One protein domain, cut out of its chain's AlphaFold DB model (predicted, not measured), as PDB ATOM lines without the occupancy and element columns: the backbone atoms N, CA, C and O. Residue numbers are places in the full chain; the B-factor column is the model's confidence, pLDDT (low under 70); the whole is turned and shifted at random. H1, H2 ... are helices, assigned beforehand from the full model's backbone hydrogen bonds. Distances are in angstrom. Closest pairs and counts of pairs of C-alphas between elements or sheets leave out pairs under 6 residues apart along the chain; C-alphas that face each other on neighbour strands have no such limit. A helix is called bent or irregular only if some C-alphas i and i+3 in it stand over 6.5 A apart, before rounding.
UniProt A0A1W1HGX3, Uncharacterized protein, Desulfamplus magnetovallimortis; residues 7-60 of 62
ATOM      1  N   TYR A   7       2.436 -12.250   9.795       68.06
ATOM      2  CA  TYR A   7       2.876 -13.287  10.742       68.06
ATOM      3  C   TYR A   7       2.380 -14.683  10.326       68.06
ATOM      4  O   TYR A   7       3.175 -15.576  10.087       68.06
ATOM      5  N   ILE A   8       1.074 -14.829  10.082       72.25
ATOM      6  CA  ILE A   8       0.476 -16.118   9.687       72.25
ATOM      7  C   ILE A   8       0.930 -16.580   8.293       72.25
ATOM      8  O   ILE A   8       0.962 -17.772   8.020       72.25
ATOM      9  N   TYR A   9       1.283 -15.654   7.396       74.69
ATOM     10  CA  TYR A   9       1.838 -16.036   6.095       74.69
ATOM     11  C   TYR A   9       3.224 -16.658   6.268       74.69
ATOM     12  O   TYR A   9       3.483 -17.709   5.703       74.69
ATOM     13  N   SER A  10       4.086 -16.027   7.067       76.50
ATOM     14  CA  SER A  10       5.430 -16.538   7.341       76.50
ATOM     15  C   SER A  10       5.428 -17.840   8.150       76.50
ATOM     16  O   SER A  10       6.355 -18.621   7.994       76.50
ATOM     17  N   GLU A  11       4.408 -18.083   8.981       78.19
ATOM     18  CA  GLU A  11       4.238 -19.355   9.707       78.19
ATOM     19  C   GLU A  11       3.766 -20.501   8.799       78.19
ATOM     20  O   GLU A  11       4.093 -21.655   9.048       78.19
ATOM     21  N   LEU A  12       2.972 -20.199   7.764       78.88
ATOM     22  CA  LEU A  12       2.381 -21.220   6.891       78.88
ATOM     23  C   LEU A  12       3.164 -21.452   5.600       78.88
ATOM     24  O   LEU A  12       3.031 -22.525   5.030       78.88
ATOM     25  N   VAL A  13       3.903 -20.456   5.103       83.38
ATOM     26  CA  VAL A  13       4.579 -20.497   3.800       83.38
ATOM     27  C   VAL A  13       6.087 -20.441   3.997       83.38
ATOM     28  O   VAL A  13       6.652 -19.373   4.239       83.38
ATOM     29  N   GLU A  14       6.757 -21.577   3.813       81.19
ATOM     30  CA  GLU A  14       8.208 -21.695   4.018       81.19
ATOM     31  C   GLU A  14       9.024 -21.184   2.814       81.19
ATOM     32  O   GLU A  14      10.224 -20.918   2.914       81.19
ATOM     33  N   GLY A  15       8.389 -20.988   1.651       79.06
ATOM     34  CA  GLY A  15       9.066 -20.473   0.462       79.06
ATOM     35  C   GLY A  15       8.154 -20.220  -0.739       79.06
ATOM     36  O   GLY A  15       6.988 -20.590  -0.762       79.06
ATOM     37  N   LYS A  16       8.693 -19.598  -1.795       74.31
ATOM     38  CA  LYS A  16       7.923 -19.248  -3.013       74.31
ATOM     39  C   LYS A  16       7.302 -20.442  -3.748       74.31
ATOM     40  O   LYS A  16       6.324 -20.252  -4.463       74.31
ATOM     41  N   ASN A  17       7.877 -21.633  -3.589       81.62
ATOM     42  CA  ASN A  17       7.386 -22.869  -4.204       81.62
ATOM     43  C   ASN A  17       6.592 -23.736  -3.218       81.62
ATOM     44  O   ASN A  17       6.236 -24.865  -3.551       81.62
ATOM     45  N   ASP A  18       6.328 -23.232  -2.014       82.44
ATOM     46  CA  ASP A  18       5.521 -23.927  -1.025       82.44
ATOM     47  C   ASP A  18       4.032 -23.771  -1.362       82.44
ATOM     48  O   ASP A  18       3.310 -22.903  -0.869       82.44
ATOM     49  N   VAL A  19       3.588 -24.612  -2.298       84.56
ATOM     50  CA  VAL A  19       2.198 -24.659  -2.767       84.56
ATOM     51  C   VAL A  19       1.260 -25.096  -1.640       84.56
ATOM     52  O   VAL A  19       0.120 -24.634  -1.580       84.56
ATOM     53  N   ILE A  20       1.735 -25.956  -0.736       86.69
ATOM     54  CA  ILE A  20       0.950 -26.445   0.402       86.69
ATOM     55  C   ILE A  20       0.736 -25.305   1.396       86.69
ATOM     56  O   ILE A  20      -0.404 -25.048   1.782       86.69
ATOM     57  N   GLY A  21       1.788 -24.561   1.728       84.06
ATOM     58  CA  GLY A  21       1.702 -23.374   2.566       84.06
ATOM     59  C   GLY A  21       0.817 -22.287   1.970       84.06
ATOM     60  O   GLY A  21      -0.031 -21.711   2.655       84.06
ATOM     61  N   ALA A  22       0.942 -22.026   0.665       85.75
ATOM     62  CA  ALA A  22       0.096 -21.054  -0.029       85.75
ATOM     63  C   ALA A  22      -1.390 -21.460  -0.012       85.75
ATOM     64  O   ALA A  22      -2.273 -20.608   0.157       85.75
ATOM     65  N   LEU A  23      -1.679 -22.760  -0.143       85.50
ATOM     66  CA  LEU A  23      -3.028 -23.302  -0.006       85.50
ATOM     67  C   LEU A  23      -3.537 -23.171   1.436       85.50
ATOM     68  O   LEU A  23      -4.652 -22.692   1.641       85.50
ATOM     69  N   ALA A  24      -2.718 -23.514   2.434       82.62
ATOM     70  CA  ALA A  24      -3.053 -23.359   3.848       82.62
ATOM     71  C   ALA A  24      -3.358 -21.894   4.202       82.62
ATOM     72  O   ALA A  24      -4.366 -21.603   4.847       82.62
ATOM     73  N   TYR A  25      -2.557 -20.951   3.701       84.94
ATOM     74  CA  TYR A  25      -2.802 -19.520   3.876       84.94
ATOM     75  C   TYR A  25      -4.104 -19.061   3.210       84.94
ATOM     76  O   TYR A  25      -4.848 -18.255   3.777       84.94
ATOM     77  N   SER A  26      -4.403 -19.583   2.018       85.44
ATOM     78  CA  SER A  26      -5.647 -19.284   1.302       85.44
ATOM     79  C   SER A  26      -6.869 -19.772   2.086       85.44
ATOM     80  O   SER A  26      -7.820 -19.010   2.268       85.44
ATOM     81  N   LEU A  27      -6.809 -20.989   2.635       83.38
ATOM     82  CA  LEU A  27      -7.851 -21.544   3.503       83.38
ATOM     83  C   LEU A  27      -8.015 -20.729   4.790       83.38
ATOM     84  O   LEU A  27      -9.136 -20.383   5.154       83.38
ATOM     85  N   TYR A  28      -6.913 -20.342   5.437       83.25
ATOM     86  CA  TYR A  28      -6.944 -19.475   6.617       83.25
ATOM     87  C   TYR A  28      -7.646 -18.137   6.326       83.25
ATOM     88  O   TYR A  28      -8.495 -17.678   7.093       83.25
ATOM     89  N   LYS A  29      -7.329 -17.501   5.189       82.31
ATOM     90  CA  LYS A  29      -7.987 -16.256   4.766       82.31
ATOM     91  C   LYS A  29      -9.471 -16.454   4.494       82.31
ATOM     92  O   LYS A  29     -10.257 -15.591   4.882       82.31
ATOM     93  N   GLN A  30      -9.840 -17.562   3.860       83.75
ATOM     94  CA  GLN A  30     -11.230 -17.876   3.568       83.75
ATOM     95  C   GLN A  30     -12.038 -18.061   4.859       83.75
ATOM     96  O   GLN A  30     -13.031 -17.364   5.055       83.75
ATOM     97  N   GLN A  31     -11.546 -18.881   5.791       80.69
ATOM     98  CA  GLN A  31     -12.190 -19.095   7.090       80.69
ATOM     99  C   GLN A  31     -12.331 -17.793   7.886       80.69
ATOM    100  O   GLN A  31     -13.361 -17.550   8.513       80.69
ATOM    101  N   LYS A  32     -11.330 -16.904   7.819       80.62
ATOM    102  CA  LYS A  32     -11.419 -15.582   8.446       80.62
ATOM    103  C   LYS A  32     -12.553 -14.736   7.856       80.62
ATOM    104  O   LYS A  32     -13.257 -14.066   8.608       80.62
ATOM    105  N   ILE A  33     -12.724 -14.738   6.535       83.25
ATOM    106  CA  ILE A  33     -13.811 -14.006   5.866       83.25
ATOM    107  C   ILE A  33     -15.168 -14.604   6.246       83.25
ATOM    108  O   ILE A  33     -16.090 -13.853   6.562       83.25
ATOM    109  N   GLU A  34     -15.285 -15.931   6.260       82.75
ATOM    110  CA  GLU A  34     -16.513 -16.628   6.654       82.75
ATOM    111  C   GLU A  34     -16.899 -16.305   8.100       82.75
ATOM    112  O   GLU A  34     -18.040 -15.928   8.348       82.75
ATOM    113  N   CYS A  35     -15.941 -16.325   9.029       79.00
ATOM    114  CA  CYS A  35     -16.176 -15.938  10.418       79.00
ATOM    115  C   CYS A  35     -16.670 -14.490  10.547       79.00
ATOM    116  O   CYS A  35     -17.612 -14.234  11.294       79.00
ATOM    117  N   ILE A  36     -16.055 -13.543   9.830       81.00
ATOM    118  CA  ILE A  36     -16.486 -12.136   9.856       81.00
ATOM    119  C   ILE A  36     -17.908 -12.012   9.306       81.00
ATOM    120  O   ILE A  36     -18.744 -11.353   9.915       81.00
ATOM    121  N   THR A  37     -18.183 -12.689   8.192       83.62
ATOM    122  CA  THR A  37     -19.481 -12.636   7.514       83.62
ATOM    123  C   THR A  37     -20.589 -13.245   8.373       83.62
ATOM    124  O   THR A  37     -21.681 -12.686   8.456       83.62
ATOM    125  N   ASP A  38     -20.329 -14.382   9.022       82.12
ATOM    126  CA  ASP A  38     -21.283 -15.033   9.925       82.12
ATOM    127  C   ASP A  38     -21.562 -14.162  11.158       82.12
ATOM    128  O   ASP A  38     -22.714 -13.960  11.544       82.12
ATOM    129  N   PHE A  39     -20.518 -13.537  11.711       82.38
ATOM    130  CA  PHE A  39     -20.650 -12.615  12.834       82.38
ATOM    131  C   PHE A  39     -21.449 -11.358  12.466       82.38
ATOM    132  O   PHE A  39     -22.350 -10.968  13.208       82.38
ATOM    133  N   GLU A  40     -21.169 -10.749  11.309       85.00
ATOM    134  CA  GLU A  40     -21.921  -9.595  10.801       85.00
ATOM    135  C   GLU A  40     -23.397  -9.941  10.584       85.00
ATOM    136  O   GLU A  40     -24.265  -9.153  10.949       85.00
ATOM    137  N   LYS A  41     -23.701 -11.136  10.064       85.06
ATOM    138  CA  LYS A  41     -25.086 -11.608   9.914       85.06
ATOM    139  C   LYS A  41     -25.784 -11.836  11.251       85.06
ATOM    140  O   LYS A  41     -26.981 -11.591  11.357       85.06
ATOM    141  N   LYS A  42     -25.062 -12.341  12.253       83.56
ATOM    142  CA  LYS A  42     -25.637 -12.729  13.545       83.56
ATOM    143  C   LYS A  42     -25.832 -11.554  14.503       83.56
ATOM    144  O   LYS A  42     -26.773 -11.573  15.290       83.56
ATOM    145  N   TYR A  43     -24.939 -10.569  14.462       81.50
ATOM    146  CA  TYR A  43     -24.910  -9.458  15.417       81.50
ATOM    147  C   TYR A  43     -25.153  -8.086  14.770       81.50
ATOM    148  O   TYR A  43     -25.082  -7.083  15.478       81.50
ATOM    149  N   GLU A  44     -25.385  -8.032  13.450       82.00
ATOM    150  CA  GLU A  44     -25.588  -6.805  12.649       82.00
ATOM    151  C   GLU A  44     -24.486  -5.749  12.845       82.00
ATOM    152  O   GLU A  44     -24.668  -4.552  12.621       82.00
ATOM    153  N   ARG A  45     -23.302  -6.196  13.273       80.50
ATOM    154  CA  ARG A  45     -22.139  -5.358  13.554       80.50
ATOM    155  C   ARG A  45     -20.869  -6.065  13.122       80.50
ATOM    156  O   ARG A  45     -20.792  -7.293  13.142       80.50
ATOM    157  N   ARG A  46     -19.831  -5.284  12.816       73.25
ATOM    158  CA  ARG A  46     -18.503  -5.851  12.581       73.25
ATOM    159  C   ARG A  46     -17.918  -6.419  13.875       73.25
ATOM    160  O   ARG A  46     -17.980  -5.737  14.902       73.25
ATOM    161  N   PRO A  47     -17.324  -7.622  13.829       72.31
ATOM    162  CA  PRO A  47     -16.535  -8.129  14.939       72.31
ATOM    163  C   PRO A  47     -15.312  -7.238  15.171       72.31
ATOM    164  O   PRO A  47     -14.689  -6.735  14.231       72.31
ATOM    165  N   THR A  48     -14.972  -7.052  16.438       72.12
ATOM    166  CA  THR A  48     -13.792  -6.285  16.856       72.12
ATOM    167  C   THR A  48     -12.528  -7.138  16.667       72.12
ATOM    168  O   THR A  48     -12.607  -8.366  16.705       72.12
ATOM    169  N   GLU A  49     -11.344  -6.537  16.473       64.06
ATOM    170  CA  GLU A  49     -10.086  -7.304  16.304       64.06
ATOM    171  C   GLU A  49      -9.811  -8.267  17.475       64.06
ATOM    172  O   GLU A  49      -9.240  -9.334  17.264       64.06
ATOM    173  N   GLU A  50     -10.282  -7.929  18.677       62.69
ATOM    174  CA  GLU A  50     -10.193  -8.753  19.890       62.69
ATOM    175  C   GLU A  50     -11.148  -9.959  19.869       62.69
ATOM    176  O   GLU A  50     -10.784 -11.040  20.317       62.69
ATOM    177  N   GLU A  51     -12.339  -9.825  19.275       62.00
ATOM    178  CA  GLU A  51     -13.296 -10.936  19.110       62.00
ATOM    179  C   GLU A  51     -12.849 -11.912  18.008       62.00
ATOM    180  O   GLU A  51     -13.208 -13.087  18.016       62.00
ATOM    181  N   LEU A  52     -12.006 -11.437  17.087       63.56
ATOM    182  CA  LEU A  52     -11.333 -12.243  16.065       63.56
ATOM    183  C   LEU A  52      -9.999 -12.843  16.546       63.56
ATOM    184  O   LEU A  52      -9.428 -13.683  15.848       63.56
ATOM    185  N   ALA A  53      -9.483 -12.427  17.706       57.50
ATOM    186  CA  ALA A  53      -8.249 -12.949  18.289       57.50
ATOM    187  C   ALA A  53      -8.319 -14.443  18.677       57.50
ATOM    188  O   ALA A  53      -7.388 -15.165  18.317       57.50
ATOM    189  N   PRO A  54      -9.394 -14.972  19.298       55.00
ATOM    190  CA  PRO A  54      -9.468 -16.402  19.620       55.00
ATOM    191  C   PRO A  54      -9.480 -17.320  18.383       55.00
ATOM    192  O   PRO A  54      -9.059 -18.470  18.474       55.00
ATOM    193  N   PHE A  55      -9.855 -16.826  17.195       56.53
ATOM    194  CA  PHE A  55      -9.716 -17.590  15.944       56.53
ATOM    195  C   PHE A  55      -8.252 -17.833  15.539       56.53
ATOM    196  O   PHE A  55      -7.950 -18.857  14.921       56.53
ATOM    197  N   LYS A  56      -7.333 -16.924  15.900       53.25
ATOM    198  CA  LYS A  56      -5.888 -17.135  15.705       53.25
ATOM    199  C   LYS A  56      -5.350 -18.252  16.602       53.25
ATOM    200  O   LYS A  56      -4.448 -18.959  16.172       53.25
ATOM    201  N   GLU A  57      -5.895 -18.417  17.807       50.81
ATOM    202  CA  GLU A  57      -5.420 -19.426  18.764       50.81
ATOM    203  C   GLU A  57      -5.956 -20.831  18.464       50.81
ATOM    204  O   GLU A  57      -5.212 -21.805  18.549       50.81
ATOM    205  N   ILE A  58      -7.213 -20.953  18.022       52.94
ATOM    206  CA  ILE A  58      -7.818 -22.260  17.701       52.94
ATOM    207  C   ILE A  58      -7.160 -22.908  16.469       52.94
ATOM    208  O   ILE A  58      -7.058 -24.130  16.400       52.94
ATOM    209  N   SER A  59      -6.650 -22.115  15.519       46.09
ATOM    210  CA  SER A  59      -5.946 -22.648  14.338       46.09
ATOM    211  C   SER A  59      -4.531 -23.165  14.635       46.09
ATOM    212  O   SER A  59      -3.948 -23.812  13.771       46.09
ATOM    213  N   ASN A  60      -3.981 -22.894  15.826       43.75
ATOM    214  CA  ASN A  60      -2.598 -23.225  16.193       43.75
ATOM    215  C   ASN A  60      -2.480 -24.370  17.220       43.75
ATOM    216  O   ASN A  60      -1.377 -24.690  17.649       43.75
TER     217      ASN A  60
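Overview. This is residues 7 to 60 of the 62 residues of an uncharacterized protein of Desulfamplus magnetovallimortis (UniProt A0A1W1HGX3). One long straight helix, H2, makes the long axis of the model, and the chain before and after it folds back along one side of it, with the short helix H1 over its first part and the short helix H3 near its middle. The arrangement is loose: H1 touches H2 near one end, H3 comes close to H2 without clearly touching it, and the two short helices stay apart. The printed part has 54 residues, with three named helices in the order H1, H2, H3 and no named strand; the class is all helix. The outline is a rod with spans of 40 by 16 by 14 A, and the whole is loose, with a radius of gyration of the C-alphas of 13.0 A.

Along the chain. H2 is the longest helix, with 25 residues, 19 to 43. It runs 36.0 A from C-alpha 19 at (2.198, -24.659, -2.767) to C-alpha 43 at (-24.910, -9.458, 15.417). Before it comes H1, residues 7 to 12, 8.8 A from first to last C-alpha, beginning at C-alpha 7 at (2.876, -13.287, 10.742). After it comes H3, residues 53 to 58, 9.3 A long, ending at C-alpha 58 at (-7.818, -22.260, 17.701). No helix is bent or irregular.

Arrangement. H2 touches H1 with residues 21 to 25 alone. Their closest C-alphas are those of Leu 12 and Gly 21, 4.9 A apart. H1 and H2 run opposite ways at a steep tilt of 51 degrees. H3 and H2 are close but not clearly touching, with 1 pair of C-alphas within 8 A: those of Lys 32 and Phe 55, 7.9 A apart. They too run opposite ways at a steep tilt, here of 52 degrees. H1 and H3 are apart. In H1 and H2 every O i to N i+4 pair is within hydrogen-bond range, while in H3 it is 1 of 2.

Size, cuts and confidence. The two C-alphas farthest apart are those of Asn 17 and Glu 44, 40.4 A, one just before H2 and the other just after it. The first and last printed C-alphas, of Tyr 7 and Asn 60, are 12.6 A apart. The printed part has no cut. The link from H1 to H2 is short, with 6 residues, and so is the link from H2 to H3, with 9 residues. The mean pLDDT of the printed part is 75.2. It is under 70 for residue 7 and residues 49 to 60, and the mean over H3 is 54, against 83 over H2.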